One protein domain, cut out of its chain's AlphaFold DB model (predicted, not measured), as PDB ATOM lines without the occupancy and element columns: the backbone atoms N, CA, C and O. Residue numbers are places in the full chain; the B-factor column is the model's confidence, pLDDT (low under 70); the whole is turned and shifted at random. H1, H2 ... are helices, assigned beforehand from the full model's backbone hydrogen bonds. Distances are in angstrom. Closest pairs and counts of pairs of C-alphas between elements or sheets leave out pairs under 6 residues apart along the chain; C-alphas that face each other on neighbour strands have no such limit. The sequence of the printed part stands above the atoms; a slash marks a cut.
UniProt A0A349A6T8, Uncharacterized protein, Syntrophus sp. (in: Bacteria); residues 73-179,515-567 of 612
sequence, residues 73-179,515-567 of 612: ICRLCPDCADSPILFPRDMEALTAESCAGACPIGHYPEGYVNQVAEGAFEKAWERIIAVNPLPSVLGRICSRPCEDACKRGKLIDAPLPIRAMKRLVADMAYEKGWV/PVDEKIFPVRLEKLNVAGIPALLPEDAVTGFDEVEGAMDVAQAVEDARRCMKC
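What this domain is: This is residues 73 to 179 and 515 to 567 of the 612 residues of an uncharacterized protein of Syntrophus sp. (in: Bacteria) (UniProt A0A349A6T8). Crossed helices make the core: the hairpin of H3 and H4, with H8 crossing H4 on one side and H10 packed on H3. The short helices H2 and H6 sit together at one side of this core, H7 and then H1 follow toward one end of the longest axis, and an unnamed stretch, residues 515 to 537, runs the length of the domain to the small helix H9 near the other end, from where residues 542 to 553 fold back to H10. The printed part has 160 residues with ten named helices, H1 to H10 in order along the chain, and no named strand; the class is all helix, though under half of the residues, 72 of 160, are in named elements. It is compact, with a radius of gyration of the C-alphas of 16.7 A, and spans 48 by 38 by 27 A.

How they stand to each other: Begin with residues 73 to 87, which hold no named element and lead into H1, residues 88 to 96. H1 touches no helix, but is close to, though not clearly touching, H7, residues 151 to 155; their closest C-alphas, of Leu 94 and Lys 151, are 7.8 A apart. Next find H2, residues 99 to 102, which touches H6, residues 145 to 148, where the C-alphas of Cys 99 and Cys 146 come closest at 4.0 A. H2 also touches H3, residues 109 to 117, closest at the C-alphas of Ala 100 and Pro 109, 6.1 A apart. H3 is the hub, touching four helices. With H4, residues 121 to 129, it forms a helical hairpin: a shallow tilt of 14 degrees, opposite ways, with the closest C-alphas, of Tyr 112 and Ala 124, 4.3 A apart. Move on to H8, residues 162 to 176, which touches H4 about perpendicular, only just, at 71 degrees; the C-alphas of Trp 125 and Val 169 are closest, 6.0 A apart. H8 touches H3 with residues 162 to 165 alone, closest at the C-alphas of Pro 109 and Ile 162, 7.0 A apart. H5, residues 135 to 138, touches H8, closest at the C-alphas of Ser 136 and Ala 170, 5.5 A apart. Beyond the cut, H9, residues 538 to 541, touches no helix. Last, H10, residues 554 to 562, touches H3 at a steep tilt of 54 degrees, opposite ways, and the closest C-alphas, of Ala 117 and Val 558, are 4.5 A apart. In the backbones of H3, H4, H7, H8 and H10 every O i to N i+4 pair is within hydrogen-bond range, in H1 3 of 5 are, and H2, H5, H6 and H9 are too short for such a pair.

Where its parts are: Find C-alpha 88 at (94.063, 251.353, 225.330); from there H1 runs 14.0 A to C-alpha 96. H3 and H4 each measure 12.3 A from first to last C-alpha. H8, the longest helix, starts at C-alpha 162, (76.776, 234.460, 211.246), and runs 20.9 A to C-alpha 176. H10 runs 12.4 A and ends at C-alpha 562, (88.146, 232.811, 207.706).

The domain as a whole: Look for the two farthest C-alphas at Asp 517 and Thr 543, 54.8 A apart. Residues 180 to 514 are not printed, and C-alphas 179 and 515 are 39.6 A apart across this cut, which falls in the link from H8 to H9. The link from H9 to H10, 12 residues, is long. The mean pLDDT of the printed part is 92.0, and no printed residue is under 70.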
ATOM      1  N   ILE A  73      91.491 243.831 220.924       92.00
ATOM      2  CA  ILE A  73      91.844 244.069 219.521       92.00
ATOM      3  C   ILE A  73      92.606 245.391 219.440       92.00
ATOM      4  O   ILE A  73      92.150 246.413 219.944       92.00
ATOM      5  N   CYS A  74      93.794 245.380 218.839       90.94
ATOM      6  CA  CYS A  74      94.609 246.581 218.693       90.94
ATOM      7  C   CYS A  74      94.002 247.554 217.671       90.94
ATOM      8  O   CYS A  74      93.868 247.201 216.504       90.94
ATOM      9  N   ARG A  75      93.730 248.798 218.083       89.12
ATOM     10  CA  ARG A  75      93.325 249.908 217.196       89.12
ATOM     11  C   ARG A  75      94.157 251.175 217.427       89.12
ATOM     12  O   ARG A  75      93.633 252.272 217.526       89.12
ATOM     13  N   LEU A  76      95.478 251.012 217.531       86.94
ATOM     14  CA  LEU A  76      96.415 252.139 217.680       86.94
ATOM     15  C   LEU A  76      96.825 252.781 216.340       86.94
ATOM     16  O   LEU A  76      97.280 253.918 216.336       86.94
ATOM     17  N   CYS A  77      96.692 252.058 215.221       83.12
ATOM     18  CA  CYS A  77      97.076 252.503 213.875       83.12
ATOM     19  C   CYS A  77      95.842 252.809 213.010       83.12
ATOM     20  O   CYS A  77      94.931 251.972 212.977       83.12
ATOM     21  N   PRO A  78      95.829 253.925 212.253       80.19
ATOM     22  CA  PRO A  78      94.759 254.215 211.299       80.19
ATOM     23  C   PRO A  78      94.750 253.218 210.129       80.19
ATOM     24  O   PRO A  78      93.697 252.715 209.775       80.19
ATOM     25  N   ASP A  79      95.915 252.805 209.620       81.31
ATOM     26  CA  ASP A  79      96.028 252.002 208.382       81.31
ATOM     27  C   ASP A  79      95.515 250.554 208.490       81.31
ATOM     28  O   ASP A  79      95.451 249.808 207.510       81.31
ATOM     29  N   CYS A  80      95.223 250.114 209.711       77.88
ATOM     30  CA  CYS A  80      94.922 248.724 210.012       77.88
ATOM     31  C   CYS A  80      93.424 248.384 209.899       77.88
ATOM     32  O   CYS A  80      93.095 247.204 210.000       77.88
ATOM     33  N   ALA A  81      92.544 249.387 209.766       78.25
ATOM     34  CA  ALA A  81      91.093 249.231 209.629       78.25
ATOM     35  C   ALA A  81      90.381 250.579 209.434       78.25
ATOM     36  O   ALA A  81      90.946 251.614 209.781       78.25
ATOM     37  N   ASP A  82      89.128 250.542 208.981       75.38
ATOM     38  CA  ASP A  82      88.347 251.737 208.630       75.38
ATOM     39  C   ASP A  82      87.804 252.489 209.861       75.38
ATOM     40  O   ASP A  82      87.421 253.657 209.778       75.38
ATOM     41  N   SER A  83      87.793 251.846 211.034       76.56
ATOM     42  CA  SER A  83      87.333 252.469 212.281       76.56
ATOM     43  C   SER A  83      88.311 253.547 212.787       76.56
ATOM     44  O   SER A  83      89.516 253.442 212.550       76.56
ATOM     45  N   PRO A  84      87.872 254.514 213.614       81.12
ATOM     46  CA  PRO A  84      88.782 255.432 214.297       81.12
ATOM     47  C   PRO A  84      89.823 254.716 215.172       81.12
ATOM     48  O   PRO A  84      89.615 253.582 215.623       81.12
ATOM     49  N   ILE A  85      90.937 255.405 215.438       88.00
ATOM     50  CA  ILE A  85      91.923 254.978 216.440       88.00
ATOM     51  C   ILE A  85      91.280 254.965 217.834       88.00
ATOM     52  O   ILE A  85      90.441 255.807 218.149       88.00
ATOM     53  N   LEU A  86      91.693 254.023 218.679       88.81
ATOM     54  CA  LEU A  86      91.198 253.880 220.048       88.81
ATOM     55  C   LEU A  86      92.340 253.962 221.052       88.81
ATOM     56  O   LEU A  86      93.434 253.436 220.818       88.81
ATOM     57  N   PHE A  87      92.074 254.558 222.213       88.12
ATOM     58  CA  PHE A  87      93.009 254.498 223.329       88.12
ATOM     59  C   PHE A  87      92.950 253.117 224.002       88.12
ATOM     60  O   PHE A  87      91.934 252.423 223.919       88.12
ATOM     61  N   PRO A  88      94.026 252.669 224.683       86.25
ATOM     62  CA  PRO A  88      94.063 251.353 225.330       86.25
ATOM     63  C   PRO A  88      92.872 251.060 226.253       86.25
ATOM     64  O   PRO A  88      92.390 249.933 226.272       86.25
ATOM     65  N   ARG A  89      92.362 252.079 226.955       87.25
ATOM     66  CA  ARG A  89      91.184 251.969 227.823       87.25
ATOM     67  C   ARG A  89      89.912 251.610 227.048       87.25
ATOM     68  O   ARG A  89      89.132 250.784 227.507       87.25
ATOM     69  N   ASP A  90      89.722 252.194 225.869       87.81
ATOM     70  CA  ASP A  90      88.541 251.941 225.037       87.81
ATOM     71  C   ASP A  90      88.623 250.549 224.389       87.81
ATOM     72  O   ASP A  90      87.631 249.826 224.317       87.81
ATOM     73  N   MET A  91      89.833 250.116 224.006       88.25
ATOM     74  CA  MET A  91      90.078 248.737 223.556       88.25
ATOM     75  C   MET A  91      89.760 247.705 224.649       88.25
ATOM     76  O   MET A  91      89.250 246.625 224.347       88.25
ATOM     77  N   GLU A  92      90.088 248.010 225.907       86.31
ATOM     78  CA  GLU A  92      89.784 247.151 227.052       86.31
ATOM     79  C   GLU A  92      88.276 247.087 227.319       86.31
ATOM     80  O   GLU A  92      87.745 245.991 227.493       86.31
ATOM     81  N   ALA A  93      87.573 248.222 227.272       86.06
ATOM     82  CA  ALA A  93      86.124 248.272 227.466       86.06
ATOM     83  C   ALA A  93      85.368 247.371 226.471       86.06
ATOM     84  O   ALA A  93      84.440 246.661 226.856       86.06
ATOM     85  N   LEU A  94      85.826 247.301 225.217       85.38
ATOM     86  CA  LEU A  94      85.240 246.435 224.187       85.38
ATOM     87  C   LEU A  94      85.428 244.933 224.440       85.38
ATOM     88  O   LEU A  94      84.800 244.113 223.771       85.38
ATOM     89  N   THR A  95      86.259 244.523 225.404       85.88
ATOM     90  CA  THR A  95      86.328 243.106 225.796       85.88
ATOM     91  C   THR A  95      85.049 242.615 226.467       85.88
ATOM     92  O   THR A  95      84.798 241.413 226.434       85.88
ATOM     93  N   ALA A  96      84.216 243.526 226.982       84.31
ATOM     94  CA  ALA A  96      82.902 243.220 227.543       84.31
ATOM     95  C   ALA A  96      81.847 242.858 226.480       84.31
ATOM     96  O   ALA A  96      80.751 242.422 226.825       84.31
ATOM     97  N   GLU A  97      82.166 242.998 225.194       87.00
ATOM     98  CA  GLU A  97      81.274 242.650 224.094       87.00
ATOM     99  C   GLU A  97      81.762 241.399 223.364       87.00
ATOM    100  O   GLU A  97      82.959 241.197 223.156       87.00
ATOM    101  N   SER A  98      80.836 240.531 222.958       90.94
ATOM    102  CA  SER A  98      81.156 239.369 222.130       90.94
ATOM    103  C   SER A  98      79.910 238.792 221.468       90.94
ATOM    104  O   SER A  98      78.808 238.855 222.016       90.94
ATOM    105  N   CYS A  99      80.099 238.128 220.329       93.50
ATOM    106  CA  CYS A  99      79.021 237.398 219.664       93.50
ATOM    107  C   CYS A  99      78.425 236.275 220.547       93.50
ATOM    108  O   CYS A  99      77.231 235.987 220.460       93.50
ATOM    109  N   ALA A 100      79.235 235.665 221.424       91.00
ATOM    110  CA  ALA A 100      78.812 234.623 222.363       91.00
ATOM    111  C   ALA A 100      78.046 235.175 223.580       91.00
ATOM    112  O   ALA A 100      77.118 234.520 224.078       91.00
ATOM    113  N   GLY A 101      78.422 236.368 224.051       89.19
ATOM    114  CA  GLY A 101      77.729 237.102 225.110       89.19
ATOM    115  C   GLY A 101      76.389 237.673 224.648       89.19
ATOM    116  O   GLY A 101      75.420 237.619 225.396       89.19
ATOM    117  N   ALA A 102      76.308 238.130 223.395       92.81
ATOM    118  CA  ALA A 102      75.109 238.763 222.847       92.81
ATOM    119  C   ALA A 102      73.996 237.784 222.440       92.81
ATOM    120  O   ALA A 102      72.846 238.185 222.313       92.81
ATOM    121  N   CYS A 103      74.299 236.500 222.209       93.31
ATOM    122  CA  CYS A 103      73.295 235.542 221.746       93.31
ATOM    123  C   CYS A 103      72.328 235.112 222.877       93.31
ATOM    124  O   CYS A 103      72.757 234.371 223.773       93.31
ATOM    125  N   PRO A 104      71.016 235.433 222.809       92.44
ATOM    126  CA  PRO A 104      70.077 235.190 223.914       92.44
ATOM    127  C   PRO A 104      69.897 233.711 224.279       92.44
ATOM    128  O   PRO A 104      69.730 233.361 225.445       92.44
ATOM    129  N   ILE A 105      69.975 232.811 223.291       92.81
ATOM    130  CA  ILE A 105      69.843 231.357 223.507       92.81
ATOM    131  C   ILE A 105      71.126 230.706 224.045       92.81
ATOM    132  O   ILE A 105      71.166 229.493 224.269       92.81
ATOM    133  N   GLY A 106      72.182 231.501 224.246       90.50
ATOM    134  CA  GLY A 106      73.452 231.062 224.807       90.50
ATOM    135  C   GLY A 106      74.400 230.409 223.801       90.50
ATOM    136  O   GLY A 106      75.306 229.687 224.223       90.50
ATOM    137  N   HIS A 107      74.222 230.658 222.503       92.31
ATOM    138  CA  HIS A 107      75.104 230.138 221.458       92.31
ATOM    139  C   HIS A 107      76.511 230.739 221.562       92.31
ATOM    140  O   HIS A 107      76.689 231.851 222.049       92.31
ATOM    141  N   TYR A 108      77.494 229.994 221.071       93.75
ATOM    142  CA  TYR A 108      78.876 230.418 220.874       93.75
ATOM    143  C   TYR A 108      79.205 230.394 219.373       93.75
ATOM    144  O   TYR A 108      79.654 229.356 218.874       93.75
ATOM    145  N   PRO A 109      78.915 231.481 218.628       95.75
ATOM    146  CA  PRO A 109      78.993 231.470 217.171       95.75
ATOM    147  C   PRO A 109      80.379 231.184 216.605       95.75
ATOM    148  O   PRO A 109      80.487 230.465 215.615       95.75
ATOM    149  N   GLU A 110      81.436 231.657 217.275       95.25
ATOM    150  CA  GLU A 110      82.827 231.385 216.887       95.25
ATOM    151  C   GLU A 110      83.085 229.889 216.668       95.25
ATOM    152  O   GLU A 110      83.805 229.531 215.742       95.25
ATOM    153  N   GLY A 111      82.444 229.008 217.443       95.38
ATOM    154  CA  GLY A 111      82.592 227.563 217.289       95.38
ATOM    155  C   GLY A 111      82.252 227.062 215.889       95.38
ATOM    156  O   GLY A 111      83.097 226.453 215.236       95.38
ATOM    157  N   TYR A 112      81.020 227.303 215.436       97.19
ATOM    158  CA  TYR A 112      80.586 226.814 214.128       97.19
ATOM    159  C   TYR A 112      81.130 227.666 212.981       97.19
ATOM    160  O   TYR A 112      81.389 227.115 211.921       97.19
ATOM    161  N   VAL A 113      81.378 228.965 213.188       97.75
ATOM    162  CA  VAL A 113      82.030 229.814 212.177       97.75
ATOM    163  C   VAL A 113      83.435 229.293 211.872       97.75
ATOM    164  O   VAL A 113      83.762 229.067 210.715       97.75
ATOM    165  N   ASN A 114      84.253 228.994 212.886       96.56
ATOM    166  CA  ASN A 114      85.589 228.435 212.648       96.56
ATOM    167  C   ASN A 114      85.537 227.048 211.982       96.56
ATOM    168  O   ASN A 114      86.393 226.731 211.165       96.56
ATOM    169  N   GLN A 115      84.513 226.242 212.264       96.94
ATOM    170  CA  GLN A 115      84.318 224.963 211.574       96.94
ATOM    171  C   GLN A 115      83.876 225.142 210.117       96.94
ATOM    172  O   GLN A 115      84.300 224.367 209.267       96.94
ATOM    173  N   VAL A 116      83.087 226.175 209.803       97.94
ATOM    174  CA  VAL A 116      82.797 226.563 208.412       97.94
ATOM    175  C   VAL A 116      84.083 226.996 207.704       97.94
ATOM    176  O   VAL A 116      84.332 226.531 206.599       97.94
ATOM    177  N   ALA A 117      84.955 227.779 208.353       96.62
ATOM    178  CA  ALA A 117      86.256 228.171 207.791       96.62
ATOM    179  C   ALA A 117      87.167 226.965 207.467       96.62
ATOM    180  O   ALA A 117      87.971 227.018 206.533       96.62
ATOM    181  N   GLU A 118      87.028 225.877 208.231       95.88
ATOM    182  CA  GLU A 118      87.714 224.589 208.045       95.88
ATOM    183  C   GLU A 118      87.011 223.661 207.029       95.88
ATOM    184  O   GLU A 118      87.521 222.584 206.728       95.88
ATOM    185  N   GLY A 119      85.832 224.033 206.514       97.00
ATOM    186  CA  GLY A 119      84.997 223.176 205.660       97.00
ATOM    187  C   GLY A 119      84.305 222.022 206.406       97.00
ATOM    188  O   GLY A 119      83.737 221.121 205.788       97.00
ATOM    189  N   ALA A 120      84.322 222.031 207.739       96.94
ATOM    190  CA  ALA A 120      83.747 221.009 208.610       96.94
ATOM    191  C   ALA A 120      82.251 221.265 208.902       96.94
ATOM    192  O   ALA A 120      81.836 221.379 210.058       96.94
ATOM    193  N   PHE A 121      81.433 221.344 207.849       98.00
ATOM    194  CA  PHE A 121      80.011 221.725 207.916       98.00
ATOM    195  C   PHE A 121      79.145 220.819 208.805       98.00
ATOM    196  O   PHE A 121      78.288 221.317 209.529       98.00
ATOM    197  N   GLU A 122      79.384 219.507 208.815       97.38
ATOM    198  CA  GLU A 122      78.640 218.580 209.680       97.38
ATOM    199  C   GLU A 122      78.943 218.832 211.166       97.38
ATOM    200  O   GLU A 122      78.038 218.908 211.995       97.38
ATOM    201  N   LYS A 123      80.210 219.098 211.512       96.19
ATOM    202  CA  LYS A 123      80.575 219.489 212.881       96.19
ATOM    203  C   LYS A 123      79.965 220.842 213.257       96.19
ATOM    204  O   LYS A 123      79.522 221.008 214.394       96.19
ATOM    205  N   ALA A 124      79.927 221.788 212.314       97.44
ATOM    206  CA  ALA A 124      79.261 223.078 212.490       97.44
ATOM    207  C   ALA A 124      77.763 222.887 212.784       97.44
ATOM    208  O   ALA A 124      77.242 223.492 213.723       97.44
ATOM    209  N   TRP A 125      77.098 221.987 212.054       97.50
ATOM    210  CA  TRP A 125      75.707 221.603 212.290       97.50
ATOM    211  C   TRP A 125      75.494 221.061 213.706       97.50
ATOM    212  O   TRP A 125      74.638 221.579 214.423       97.50
ATOM    213  N   GLU A 126      76.322 220.115 214.161       95.50
ATOM    214  CA  GLU A 126      76.248 219.593 215.534       95.50
ATOM    215  C   GLU A 126      76.351 220.707 216.586       95.50
ATOM    216  O   GLU A 126      75.664 220.680 217.610       95.50
ATOM    217  N   ARG A 127      77.224 221.703 216.366       94.88
ATOM    218  CA  ARG A 127      77.358 222.834 217.296       94.88
ATOM    219  C   ARG A 127      76.119 223.716 217.281       94.88
ATOM    220  O   ARG A 127      75.718 224.179 218.352       94.88
ATOM    221  N   ILE A 128      75.524 223.914 216.105       96.56
ATOM    222  CA  ILE A 128      74.309 224.704 215.943       96.56
ATOM    223  C   ILE A 128      73.148 224.049 216.690       96.56
ATOM    224  O   ILE A 128      72.553 224.694 217.558       96.56
ATOM    225  N   ILE A 129      72.856 222.775 216.415       94.56
ATOM    226  CA  ILE A 129      71.704 222.068 216.999       94.56
ATOM    227  C   ILE A 129      71.868 221.744 218.478       94.56
ATOM    228  O   ILE A 129      70.877 221.648 219.195       94.56
ATOM    229  N   ALA A 130      73.105 221.676 218.984       91.69
ATOM    230  CA  ALA A 130      73.355 221.502 220.415       91.69
ATOM    231  C   ALA A 130      72.793 222.649 221.276       91.69
ATOM    232  O   ALA A 130      72.705 222.517 222.498       91.69
ATOM    233  N   VAL A 131      72.475 223.794 220.663       92.25
ATOM    234  CA  VAL A 131      71.925 224.971 221.347       92.25
ATOM    235  C   VAL A 131      70.629 225.444 220.700       92.25
ATOM    236  O   VAL A 131      69.739 225.891 221.422       92.25
ATOM    237  N   ASN A 132      70.516 225.392 219.378       95.44
ATOM    238  CA  ASN A 132      69.405 225.963 218.637       95.44
ATOM    239  C   ASN A 132      68.464 224.871 218.094       95.44
ATOM    240  O   ASN A 132      68.837 224.208 217.129       95.44
ATOM    241  N   PRO A 133      67.239 224.735 218.632       94.62
ATOM    242  CA  PRO A 133      66.262 223.780 218.113       94.62
ATOM    243  C   PRO A 133      65.615 224.212 216.785       94.62
ATOM    244  O   PRO A 133      64.966 223.390 216.155       94.62
ATOM    245  N   LEU A 134      65.768 225.477 216.366       96.94
ATOM    246  CA  LEU A 134      65.149 226.044 215.159       96.94
ATOM    247  C   LEU A 134      66.209 226.654 214.207       96.94
ATOM    248  O   LEU A 134      66.272 227.881 214.036       96.94
ATOM    249  N   PRO A 135      67.149 225.850 213.672       96.75
ATOM    250  CA  PRO A 135      68.248 226.340 212.843       96.75
ATOM    251  C   PRO A 135      67.823 226.894 211.480       96.75
ATOM    252  O   PRO A 135      68.354 227.939 211.101       96.75
ATOM    253  N   SER A 136      66.870 226.279 210.777       96.81
ATOM    254  CA  SER A 136      66.387 226.789 209.489       96.81
ATOM    255  C   SER A 136      65.617 228.102 209.642       96.81
ATOM    256  O   SER A 136      65.781 228.993 208.805       96.81
ATOM    257  N   VAL A 137      64.851 228.268 210.727       97.38
ATOM    258  CA  VAL A 137      64.144 229.523 211.047       97.38
ATOM    259  C   VAL A 137      65.125 230.626 211.465       97.38
ATOM    260  O   VAL A 137      65.139 231.707 210.876       97.38
ATOM    261  N   LEU A 138      65.984 230.380 212.464       97.12
ATOM    262  CA  LEU A 138      66.938 231.389 212.958       97.12
ATOM    263  C   LEU A 138      68.143 231.609 212.023       97.12
ATOM    264  O   LEU A 138      68.984 232.468 212.300       97.12
ATOM    265  N   GLY A 139      68.269 230.827 210.953       96.81
ATOM    266  CA  GLY A 139      69.144 231.128 209.824       96.81
ATOM    267  C   GLY A 139      68.568 232.206 208.903       96.81
ATOM    268  O   GLY A 139      69.326 232.865 208.212       96.81
ATOM    269  N   ARG A 140      67.249 232.433 208.929       95.56
ATOM    270  CA  ARG A 140      66.554 233.353 208.016       95.56
ATOM    271  C   ARG A 140      66.071 234.622 208.696       95.56
ATOM    272  O   ARG A 140      66.330 235.704 208.209       95.56
ATOM    273  N   ILE A 141      65.444 234.523 209.865       95.06
ATOM    274  CA  ILE A 141      64.757 235.677 210.483       95.06
ATOM    275  C   ILE A 141      65.289 236.053 211.871       95.06
ATOM    276  O   ILE A 141      64.618 236.718 212.655       95.06
ATOM    277  N   CYS A 142      66.485 235.588 212.236       95.31
ATOM    278  CA  CYS A 142      67.101 235.983 213.501       95.31
ATOM    279  C   CYS A 142      67.463 237.473 213.470       95.31
ATOM    280  O   CYS A 142      68.129 237.914 212.541       95.31
ATOM    281  N   SER A 143      67.178 238.194 214.554       93.56
ATOM    282  CA  SER A 143      67.603 239.586 214.794       93.56
ATOM    283  C   SER A 143      69.120 239.782 214.903       93.56
ATOM    284  O   SER A 143      69.583 240.873 215.181       93.56
ATOM    285  N   ARG A 144      69.896 238.706 214.709       95.00
ATOM    286  CA  ARG A 144      71.364 238.674 214.656       95.00
ATOM    287  C   ARG A 144      72.125 239.538 215.693       95.00
ATOM    288  O   ARG A 144      73.170 240.076 215.339       95.00
ATOM    289  N   PRO A 145      71.778 239.530 216.999       94.44
ATOM    290  CA  PRO A 145      72.512 240.317 218.007       94.44
ATOM    291  C   PRO A 145      73.995 239.920 218.128       94.44
ATOM    292  O   PRO A 145      74.841 240.680 218.592       94.44
ATOM    293  N   CYS A 146      74.338 238.703 217.700       95.19
ATOM    294  CA  CYS A 146      75.717 238.242 217.624       95.19
ATOM    295  C   CYS A 146      76.547 238.924 216.522       95.19
ATOM    296  O   CYS A 146      77.768 238.980 216.659       95.19
ATOM    297  N   GLU A 147      75.914 239.393 215.443       96.12
ATOM    298  CA  GLU A 147      76.566 240.171 214.381       96.12
ATOM    299  C   GLU A 147      76.768 241.617 214.843       96.12
ATOM    300  O   GLU A 147      77.878 242.124 214.714       96.12
ATOM    301  N   ASP A 148      75.771 242.216 215.504       93.44
ATOM    302  CA  ASP A 148      75.876 243.570 216.074       93.44
ATOM    303  C   ASP A 148      77.000 243.667 217.115       93.44
ATOM    304  O   ASP A 148      77.750 244.639 217.165       93.44
ATOM    305  N   ALA A 149      77.170 242.624 217.936       93.50
ATOM    306  CA  ALA A 149      78.246 242.524 218.923       93.50
ATOM    307  C   ALA A 149      79.579 242.006 218.345       93.50
ATOM    308  O   ALA A 149      80.526 241.736 219.093       93.50
ATOM    309  N   CYS A 150      79.681 241.803 217.028       94.12
ATOM    310  CA  CYS A 150      80.902 241.309 216.412       94.12
ATOM    311  C   CYS A 150      81.994 242.385 216.436       94.12
ATOM    312  O   CYS A 150      81.924 243.390 215.729       94.12
ATOM    313  N   LYS A 151      83.081 242.129 217.175       92.00
ATOM    314  CA  LYS A 151      84.232 243.046 217.243       92.00
ATOM    315  C   LYS A 151      84.835 243.369 215.878       92.00
ATOM    316  O   LYS A 151      85.380 244.453 215.719       92.00
ATOM    317  N   ARG A 152      84.765 242.452 214.903       91.88
ATOM    318  CA  ARG A 152      85.277 242.719 213.551       91.88
ATOM    319  C   ARG A 152      84.461 243.815 212.864       91.88
ATOM    320  O   ARG A 152      85.060 244.743 212.341       91.88
ATOM    321  N   GLY A 153      83.132 243.756 212.953       90.75
ATOM    322  CA  GLY A 153      82.262 244.800 212.405       90.75
ATOM    323  C   GLY A 153      82.439 246.149 213.094       90.75
ATOM    324  O   GLY A 153      82.466 247.173 212.430       90.75
ATOM    325  N   LYS A 154      82.647 246.160 214.415       88.94
ATOM    326  CA  LYS A 154      82.833 247.415 215.164       88.94
ATOM    327  C   LYS A 154      84.200 248.075 214.966       88.94
ATOM    328  O   LYS A 154      84.316 249.286 215.119       88.94
ATOM    329  N   LEU A 155      85.247 247.282 214.729       88.06
ATOM    330  CA  LEU A 155      86.634 247.756 214.802       88.06
ATOM    331  C   LEU A 155      87.408 247.660 213.497       88.06
ATOM    332  O   LEU A 155      88.470 248.272 213.407       88.06
ATOM    333  N   ILE A 156      86.962 246.834 212.553       87.44
ATOM    334  CA  ILE A 156      87.754 246.475 211.378       87.44
ATOM    335  C   ILE A 156      87.070 246.914 210.094       87.44
ATOM    336  O   ILE A 156      87.483 247.912 209.513       87.44
ATOM    337  N   ASP A 157      86.073 246.144 209.667       88.19
ATOM    338  CA  ASP A 157      85.411 246.297 208.376       88.19
ATOM    339  C   ASP A 157      83.902 246.042 208.506       88.19
ATOM    340  O   ASP A 157      83.108 246.965 208.638       88.19
ATOM    341  N   ALA A 158      83.500 244.776 208.538       91.06
ATOM    342  CA  ALA A 158      82.126 244.319 208.582       91.06
ATOM    343  C   ALA A 158      82.007 243.105 209.518       91.06
ATOM    344  O   ALA A 158      82.975 242.354 209.715       91.06
ATOM    345  N   PRO A 159      80.833 242.887 210.133       94.12
ATOM    346  CA  PRO A 159      80.604 241.706 210.948       94.12
ATOM    347  C   PRO A 159      80.696 240.429 210.103       94.12
ATOM    348  O   PRO A 159      80.580 240.440 208.878       94.12
ATOM    349  N   LEU A 160      80.911 239.304 210.782       95.50
ATOM    350  CA  LEU A 160      80.798 237.992 210.152       95.50
ATOM    351  C   LEU A 160      79.314 237.723 209.845       95.50
ATOM    352  O   LEU A 160      78.500 237.958 210.741       95.50
ATOM    353  N   PRO A 161      78.946 237.176 208.669       96.00
ATOM    354  CA  PRO A 161      77.555 236.858 208.341       96.00
ATOM    355  C   PRO A 161      77.092 235.556 209.020       96.00
ATOM    356  O   PRO A 161      76.796 234.535 208.399       96.00
ATOM    357  N   ILE A 162      77.057 235.587 210.351       97.44
ATOM    358  CA  ILE A 162      76.776 234.460 211.246       97.44
ATOM    359  C   ILE A 162      75.396 233.834 210.967       97.44
ATOM    360  O   ILE A 162      75.255 232.606 210.982       97.44
ATOM    361  N   ARG A 163      74.363 234.651 210.729       97.06
ATOM    362  CA  ARG A 163      72.998 234.216 210.389       97.06
ATOM    363  C   ARG A 163      72.980 233.480 209.049       97.06
ATOM    364  O   ARG A 163      72.461 232.366 209.003       97.06
ATOM    365  N   ALA A 164      73.603 234.043 208.017       96.94
ATOM    366  CA  ALA A 164      73.637 233.442 206.685       96.94
ATOM    367  C   ALA A 164      74.462 232.140 206.652       96.94
ATOM    368  O   ALA A 164      74.017 231.141 206.087       96.94
ATOM    369  N   MET A 165      75.593 232.078 207.367       97.56
ATOM    370  CA  MET A 165      76.344 230.824 207.551       97.56
ATOM    371  C   MET A 165      75.501 229.751 208.246       97.56
ATOM    372  O   MET A 165      75.521 228.585 207.855       97.56
ATOM    373  N   LYS A 166      74.728 230.130 209.272       97.69
ATOM    374  CA  LYS A 166      73.815 229.206 209.957       97.69
ATOM    375  C   LYS A 166      72.739 228.680 209.008       97.69
ATOM    376  O   LYS A 166      72.441 227.490 209.070       97.69
ATOM    377  N   ARG A 167      72.185 229.531 208.136       97.38
ATOM    378  CA  ARG A 167      71.244 229.113 207.087       97.38
ATOM    379  C   ARG A 167      71.872 228.088 206.153       97.38
ATOM    380  O   ARG A 167      71.294 227.020 206.004       97.38
ATOM    381  N   LEU A 168      73.053 228.376 205.599       97.50
ATOM    382  CA  LEU A 168      73.763 227.448 204.716       97.50
ATOM    383  C   LEU A 168      73.962 226.084 205.390       97.50
ATOM    384  O   LEU A 168      73.581 225.056 204.838       97.50
ATOM    385  N   VAL A 169      74.514 226.071 206.607       98.06
ATOM    386  CA  VAL A 169      74.772 224.824 207.343       98.06
ATOM    387  C   VAL A 169      73.473 224.062 207.621       98.06
ATOM    388  O   VAL A 169      73.449 222.838 207.494       98.06
ATOM    389  N   ALA A 170      72.393 224.761 207.983       97.25
ATOM    390  CA  ALA A 170      71.093 224.141 208.213       97.25
ATOM    391  C   ALA A 170      70.522 223.532 206.928       97.25
ATOM    392  O   ALA A 170      70.111 222.376 206.931       97.25
ATOM    393  N   ASP A 171      70.536 224.275 205.823       96.94
ATOM    394  CA  ASP A 171      70.012 223.801 204.543       96.94
ATOM    395  C   ASP A 171      70.809 222.575 204.044       96.94
ATOM    396  O   ASP A 171      70.201 221.566 203.683       96.94
ATOM    397  N   MET A 172      72.146 222.589 204.171       97.25
ATOM    398  CA  MET A 172      73.004 221.424 203.895       97.25
ATOM    399  C   MET A 172      72.678 220.221 204.785       97.25
ATOM    400  O   MET A 172      72.709 219.087 204.312       97.25
ATOM    401  N   ALA A 173      72.385 220.435 206.071       97.00
ATOM    402  CA  ALA A 173      72.088 219.350 207.001       97.00
ATOM    403  C   ALA A 173      70.819 218.584 206.618       97.00
ATOM    404  O   ALA A 173      70.803 217.354 206.688       97.00
ATOM    405  N   TYR A 174      69.777 219.293 206.178       94.56
ATOM    406  CA  TYR A 174      68.555 218.657 205.686       94.56
ATOM    407  C   TYR A 174      68.765 217.985 204.325       94.56
ATOM    408  O   TYR A 174      68.269 216.878 204.130       94.56
ATOM    409  N   GLU A 175      69.523 218.599 203.413       95.19
ATOM    410  CA  GLU A 175      69.836 218.006 202.105       95.19
ATOM    411  C   GLU A 175      70.670 216.720 202.235       95.19
ATOM    412  O   GLU A 175      70.399 215.721 201.571       95.19
ATOM    413  N   LYS A 176      71.669 216.725 203.123       96.25
ATOM    414  CA  LYS A 176      72.617 215.616 203.317       96.25
ATOM    415  C   LYS A 176      72.179 214.597 204.367       96.25
ATOM    416  O   LYS A 176      72.855 213.586 204.541       96.25
ATOM    417  N   GLY A 177      71.071 214.844 205.067       94.44
ATOM    418  CA  GLY A 177      70.524 213.923 206.065       94.44
ATOM    419  C   GLY A 177      71.305 213.863 207.384       94.44
ATOM    420  O   GLY A 177      71.299 212.827 208.040       94.44
ATOM    421  N   TRP A 178      71.948 214.957 207.807       95.00
ATOM    422  CA  TRP A 178      72.652 215.058 209.103       95.00
ATOM    423  C   TRP A 178      71.710 215.248 210.304       95.00
ATOM    424  O   TRP A 178      72.144 215.424 211.445       95.00
ATOM    425  N   VAL A 179      70.403 215.292 210.059       91.69
ATOM    426  CA  VAL A 179      69.386 215.520 211.086       91.69
ATOM    427  C   VAL A 179      69.250 214.278 211.963       91.69
ATOM    428  O   VAL A 179      69.060 213.167 211.474       91.69
ATOM    429  N   PRO A 515      94.237 238.449 229.119       90.44
ATOM    430  CA  PRO A 515      95.555 239.045 229.308       90.44
ATOM    431  C   PRO A 515      96.075 239.792 228.067       90.44
ATOM    432  O   PRO A 515      95.751 239.457 226.927       90.44
ATOM    433  N   VAL A 516      96.904 240.816 228.283       87.38
ATOM    434  CA  VAL A 516      97.400 241.708 227.214       87.38
ATOM    435  C   VAL A 516      98.310 240.985 226.210       87.38
ATOM    436  O   VAL A 516      98.397 241.394 225.055       87.38
ATOM    437  N   ASP A 517      98.968 239.898 226.606       90.31
ATOM    438  CA  ASP A 517      99.792 239.060 225.727       90.31
ATOM    439  C   ASP A 517      98.969 238.245 224.710       90.31
ATOM    440  O   ASP A 517      99.494 237.868 223.665       90.31
ATOM    441  N   GLU A 518      97.666 238.070 224.943       92.31
ATOM    442  CA  GLU A 518      96.711 237.462 224.001       92.31
ATOM    443  C   GLU A 518      96.109 238.487 223.017       92.31
ATOM    444  O   GLU A 518      95.159 238.194 222.286       92.31
ATOM    445  N   LYS A 519      96.630 239.720 222.990       92.12
ATOM    446  CA  LYS A 519      96.115 240.798 222.140       92.12
ATOM    447  C   LYS A 519      96.226 240.460 220.652       92.12
ATOM    448  O   LYS A 519      97.276 240.064 220.137       92.12
ATOM    449  N   ILE A 520      95.135 240.706 219.929       92.50
ATOM    450  CA  ILE A 520      95.075 240.551 218.475       92.50
ATOM    451  C   ILE A 520      95.533 241.853 217.825       92.50
ATOM    452  O   ILE A 520      95.070 242.941 218.167       92.50
ATOM    453  N   PHE A 521      96.436 241.734 216.857       91.44
ATOM    454  CA  PHE A 521      96.944 242.858 216.079       91.44
ATOM    455  C   PHE A 521      96.403 242.737 214.653       91.44
ATOM    456  O   PHE A 521      96.843 241.825 213.950       91.44
ATOM    457  N   PRO A 522      95.487 243.624 214.215       88.69
ATOM    458  CA  PRO A 522      94.846 243.514 212.905       88.69
ATOM    459  C   PRO A 522      95.804 243.488 211.715       88.69
ATOM    460  O   PRO A 522      95.507 242.857 210.715       88.69
ATOM    461  N   VAL A 523      96.999 244.075 211.848       86.56
ATOM    462  CA  VAL A 523      98.063 243.999 210.828       86.56
ATOM    463  C   VAL A 523      98.492 242.561 210.489       86.56
ATOM    464  O   VAL A 523      99.058 242.325 209.430       86.56
ATOM    465  N   ARG A 524      98.238 241.596 211.385       85.69
ATOM    466  CA  ARG A 524      98.529 240.168 211.179       85.69
ATOM    467  C   ARG A 524      97.345 239.389 210.606       85.69
ATOM    468  O   ARG A 524      97.473 238.186 210.406       85.69
ATOM    469  N   LEU A 525      96.194 240.033 210.422       85.31
ATOM    470  CA  LEU A 525      95.010 239.394 209.869       85.31
ATOM    471  C   LEU A 525      95.059 239.437 208.348       85.31
ATOM    472  O   LEU A 525      95.496 240.414 207.742       85.31
ATOM    473  N   GLU A 526      94.571 238.364 207.743       81.38
ATOM    474  CA  GLU A 526      94.389 238.296 206.306       81.38
ATOM    475  C   GLU A 526      93.307 239.295 205.865       81.38
ATOM    476  O   GLU A 526      92.230 239.390 206.470       81.38
ATOM    477  N   LYS A 527      93.612 240.062 204.815       82.19
ATOM    478  CA  LYS A 527      92.662 240.981 204.185       82.19
ATOM    479  C   LYS A 527      91.853 240.200 203.159       82.19
ATOM    480  O   LYS A 527      92.305 240.004 202.037       82.19
ATOM    481  N   LEU A 528      90.683 239.744 203.584       85.12
ATOM    482  CA  LEU A 528      89.726 239.032 202.744       85.12
ATOM    483  C   LEU A 528      88.600 239.976 202.329       85.12
ATOM    484  O   LEU A 528      88.266 240.908 203.067       85.12
ATOM    485  N   ASN A 529      88.021 239.726 201.158       83.50
ATOM    486  CA  ASN A 529      86.919 240.529 200.643       83.50
ATOM    487  C   ASN A 529      85.650 240.310 201.471       83.50
ATOM    488  O   ASN A 529      85.384 239.209 201.952       83.50
ATOM    489  N   VAL A 530      84.852 241.367 201.603       83.69
ATOM    490  CA  VAL A 530      83.511 241.290 202.183       83.69
ATOM    491  C   VAL A 530      82.533 241.060 201.040       83.69
ATOM    492  O   VAL A 530      82.302 241.960 200.236       83.69
ATOM    493  N   ALA A 531      81.991 239.849 200.943       83.06
ATOM    494  CA  ALA A 531      80.955 239.548 199.967       83.06
ATOM    495  C   ALA A 531      79.571 239.850 200.564       83.06
ATOM    496  O   ALA A 531      79.294 239.514 201.716       83.06
ATOM    497  N   GLY A 532      78.697 240.484 199.780       86.50
ATOM    498  CA  GLY A 532      77.293 240.655 200.154       86.50
ATOM    499  C   GLY A 532      76.564 239.312 200.196       86.50
ATOM    500  O   GLY A 532      76.930 238.374 199.484       86.50
ATOM    501  N   ILE A 533      75.525 239.209 201.023       92.12
ATOM    502  CA  ILE A 533      74.647 238.037 200.986       92.12
ATOM    503  C   ILE A 533      73.873 238.071 199.667       92.12
ATOM    504  O   ILE A 533      73.350 239.133 199.325       92.12
ATOM    505  N   PRO A 534      73.805 236.957 198.915       92.06
ATOM    506  CA  PRO A 534      72.994 236.908 197.707       92.06
ATOM    507  C   PRO A 534      71.559 237.340 198.017       92.06
ATOM    508  O   PRO A 534      70.997 236.898 199.015       92.06
ATOM    509  N   ALA A 535      70.968 238.180 197.177       93.06
ATOM    510  CA  ALA A 535      69.583 238.614 197.308       93.06
ATOM    511  C   ALA A 535      68.969 238.842 195.923       93.06
ATOM    512  O   ALA A 535      69.695 239.065 194.951       93.06
ATOM    513  N   LEU A 536      67.642 238.757 195.833       92.38
ATOM    514  CA  LEU A 536      66.901 239.173 194.645       92.38
ATOM    515  C   LEU A 536      67.074 240.675 194.419       92.38
ATOM    516  O   LEU A 536      67.192 241.445 195.375       92.38
ATOM    517  N   LEU A 537      67.054 241.086 193.151       91.44
ATOM    518  CA  LEU A 537      66.992 242.503 192.813       91.44
ATOM    519  C   LEU A 537      65.663 243.091 193.316       91.44
ATOM    520  O   LEU A 537      64.653 242.381 193.276       91.44
ATOM    521  N   PRO A 538      65.625 244.356 193.769       89.38
ATOM    522  CA  PRO A 538      64.401 244.957 194.296       89.38
ATOM    523  C   PRO A 538      63.218 244.887 193.321       89.38
ATOM    524  O   PRO A 538      62.101 244.568 193.731       89.38
ATOM    525  N   GLU A 539      63.463 245.095 192.024       89.44
ATOM    526  CA  GLU A 539      62.440 244.994 190.981       89.44
ATOM    527  C   GLU A 539      61.842 243.589 190.843       89.44
ATOM    528  O   GLU A 539      60.650 243.471 190.573       89.44
ATOM    529  N   ASP A 540      62.631 242.536 191.074       89.56
ATOM    530  CA  ASP A 540      62.168 241.148 191.048       89.56
ATOM    531  C   ASP A 540      61.492 240.783 192.377       89.56
ATOM    532  O   ASP A 540      60.462 240.102 192.400       89.56
ATOM    533  N   ALA A 541      62.029 241.285 193.493       87.56
ATOM    534  CA  ALA A 541      61.565 241.015 194.848       87.56
ATOM    535  C   ALA A 541      60.098 241.421 195.064       87.56
ATOM    536  O   ALA A 541      59.376 240.732 195.790       87.56
ATOM    537  N   VAL A 542      59.643 242.506 194.429       90.38
ATOM    538  CA  VAL A 542      58.258 243.001 194.540       90.38
ATOM    539  C   VAL A 542      57.255 242.246 193.661       90.38
ATOM    540  O   VAL A 542      56.052 242.401 193.850       90.38
ATOM    541  N   THR A 543      57.708 241.399 192.729       88.56
ATOM    542  CA  THR A 543      56.811 240.674 191.805       88.56
ATOM    543  C   THR A 543      56.139 239.451 192.425       88.56
ATOM    544  O   THR A 543      55.175 238.921 191.866       88.56
ATOM    545  N   GLY A 544      56.624 238.989 193.578       89.19
ATOM    546  CA  GLY A 544      56.158 237.749 194.179       89.19
ATOM    547  C   GLY A 544      56.586 237.553 195.629       89.19
ATOM    548  O   GLY A 544      57.029 238.464 196.323       89.19
ATOM    549  N   PHE A 545      56.410 236.319 196.098       92.06
ATOM    550  CA  PHE A 545      56.695 235.908 197.475       92.06
ATOM    551  C   PHE A 545      57.893 234.953 197.574       92.06
ATOM    552  O   PHE A 545      58.023 234.241 198.575       92.06
ATOM    553  N   ASP A 546      58.743 234.933 196.545       91.94
ATOM    554  CA  ASP A 546      59.999 234.188 196.548       91.94
ATOM    555  C   ASP A 546      60.936 234.707 197.642       91.94
ATOM    556  O   ASP A 546      60.846 235.856 198.078       91.94
ATOM    557  N   GLU A 547      61.808 233.830 198.141       93.19
ATOM    558  CA  GLU A 547      62.736 234.177 199.216       93.19
ATOM    559  C   GLU A 547      63.702 235.275 198.736       93.19
ATOM    560  O   GLU A 547      64.483 235.044 197.817       93.19
ATOM    561  N   VAL A 548      63.634 236.468 199.343       92.88
ATOM    562  CA  VAL A 548      64.394 237.648 198.883       92.88
ATOM    563  C   VAL A 548      65.876 237.487 199.168       92.88
ATOM    564  O   VAL A 548      66.702 237.691 198.289       92.88
ATOM    565  N   GLU A 549      66.223 237.095 200.391       92.19
ATOM    566  CA  GLU A 549      67.598 236.765 200.738       92.19
ATOM    567  C   GLU A 549      67.900 235.339 200.254       92.19
ATOM    568  O   GLU A 549      67.193 234.389 200.593       92.19
ATOM    569  N   GLY A 550      68.977 235.152 199.503       90.38
ATOM    570  CA  GLY A 550      69.483 233.864 199.034       90.38
ATOM    571  C   GLY A 550      70.443 233.187 200.019       90.38
ATOM    572  O   GLY A 550      70.868 233.754 201.024       90.38
ATOM    573  N   ALA A 551      70.790 231.930 199.737       90.94
ATOM    574  CA  ALA A 551      71.809 231.209 200.494       90.94
ATOM    575  C   ALA A 551      73.213 231.546 199.967       90.94
ATOM    576  O   ALA A 551      73.421 231.610 198.757       90.94
ATOM    577  N   MET A 552      74.180 231.706 200.876       94.31
ATOM    578  CA  MET A 552      75.600 231.773 200.513       94.31
ATOM    579  C   MET A 552      76.028 230.459 199.861       94.31
ATOM    580  O   MET A 552      75.592 229.389 200.292       94.31
ATOM    581  N   ASP A 553      76.935 230.518 198.890       94.44
ATOM    582  CA  ASP A 553      77.606 229.304 198.440       94.44
ATOM    583  C   ASP A 553      78.708 228.869 199.432       94.44
ATOM    584  O   ASP A 553      79.103 229.593 200.352       94.44
ATOM    585  N   VAL A 554      79.199 227.638 199.263       96.81
ATOM    586  CA  VAL A 554      80.222 227.046 200.138       96.81
ATOM    587  C   VAL A 554      81.533 227.835 200.105       96.81
ATOM    588  O   VAL A 554      82.170 227.982 201.147       96.81
ATOM    589  N   ALA A 555      81.952 228.325 198.937       95.44
ATOM    590  CA  ALA A 555      83.221 229.030 198.790       95.44
ATOM    591  C   ALA A 555      83.160 230.395 199.486       95.44
ATOM    592  O   ALA A 555      84.044 230.715 200.282       95.44
ATOM    593  N   GLN A 556      82.076 231.137 199.261       95.12
ATOM    594  CA  GLN A 556      81.774 232.395 199.926       95.12
ATOM    595  C   GLN A 556      81.725 232.215 201.445       95.12
ATOM    596  O   GLN A 556      82.378 232.955 202.173       95.12
ATOM    597  N   ALA A 557      81.005 231.205 201.941       96.00
ATOM    598  CA  ALA A 557      80.884 230.975 203.377       96.00
ATOM    599  C   ALA A 557      82.220 230.619 204.045       96.00
ATOM    600  O   ALA A 557      82.481 231.078 205.155       96.00
ATOM    601  N   VAL A 558      83.074 229.823 203.389       96.88
ATOM    602  CA  VAL A 558      84.423 229.505 203.888       96.88
ATOM    603  C   VAL A 558      85.290 230.761 203.943       96.88
ATOM    604  O   VAL A 558      85.944 231.002 204.958       96.88
ATOM    605  N   GLU A 559      85.281 231.561 202.877       94.69
ATOM    606  CA  GLU A 559      86.051 232.801 202.781       94.69
ATOM    607  C   GLU A 559      85.621 233.808 203.852       94.69
ATOM    608  O   GLU A 559      86.444 234.286 204.639       94.69
ATOM    609  N   ASP A 560      84.314 234.050 203.976       94.75
ATOM    610  CA  ASP A 560      83.783 234.920 205.018       94.75
ATOM    611  C   ASP A 560      84.073 234.363 206.411       94.75
ATOM    612  O   ASP A 560      84.394 235.119 207.319       94.75
ATOM    613  N   ALA A 561      84.028 233.049 206.625       96.06
ATOM    614  CA  ALA A 561      84.293 232.471 207.940       96.06
ATOM    615  C   ALA A 561      85.758 232.619 208.379       96.06
ATOM    616  O   ALA A 561      86.022 232.833 209.568       96.06
ATOM    617  N   ARG A 562      86.712 232.576 207.439       95.19
ATOM    618  CA  ARG A 562      88.146 232.811 207.706       95.19
ATOM    619  C   ARG A 562      88.433 234.218 208.217       95.19
ATOM    620  O   ARG A 562      89.442 234.434 208.885       95.19
ATOM    621  N   ARG A 563      87.510 235.160 208.008       94.38
ATOM    622  CA  ARG A 563      87.577 236.506 208.587       94.38
ATOM    623  C   ARG A 563      87.416 236.513 210.113       94.38
ATOM    624  O   ARG A 563      87.710 237.528 210.749       94.38
ATOM    625  N   CYS A 564      86.954 235.430 210.740       94.44
ATOM    626  CA  CYS A 564      86.818 235.375 212.191       94.44
ATOM    627  C   CYS A 564      88.168 235.629 212.886       94.44
ATOM    628  O   CYS A 564      89.140 234.912 212.676       94.44
ATOM    629  N   MET A 565      88.220 236.623 213.778       93.25
ATOM    630  CA  MET A 565      89.455 236.973 214.494       93.25
ATOM    631  C   MET A 565      89.797 236.013 215.645       93.25
ATOM    632  O   MET A 565      90.816 236.213 216.301       93.25
ATOM    633  N   LYS A 566      88.941 235.019 215.936       93.38
ATOM    634  CA  LYS A 566      89.050 234.137 217.116       93.38
ATOM    635  C   LYS A 566      89.261 234.950 218.400       93.38
ATOM    636  O   LYS A 566      90.208 234.746 219.162       93.38
ATOM    637  N   CYS A 567      88.413 235.957 218.599       93.56
ATOM    638  CA  CYS A 567      88.552 236.901 219.704       93.56
ATOM    639  C   CYS A 567      88.165 236.288 221.054       93.56
ATOM    640  O   CYS A 567      88.682 236.733 222.076       93.56
TER     641      CYS A 567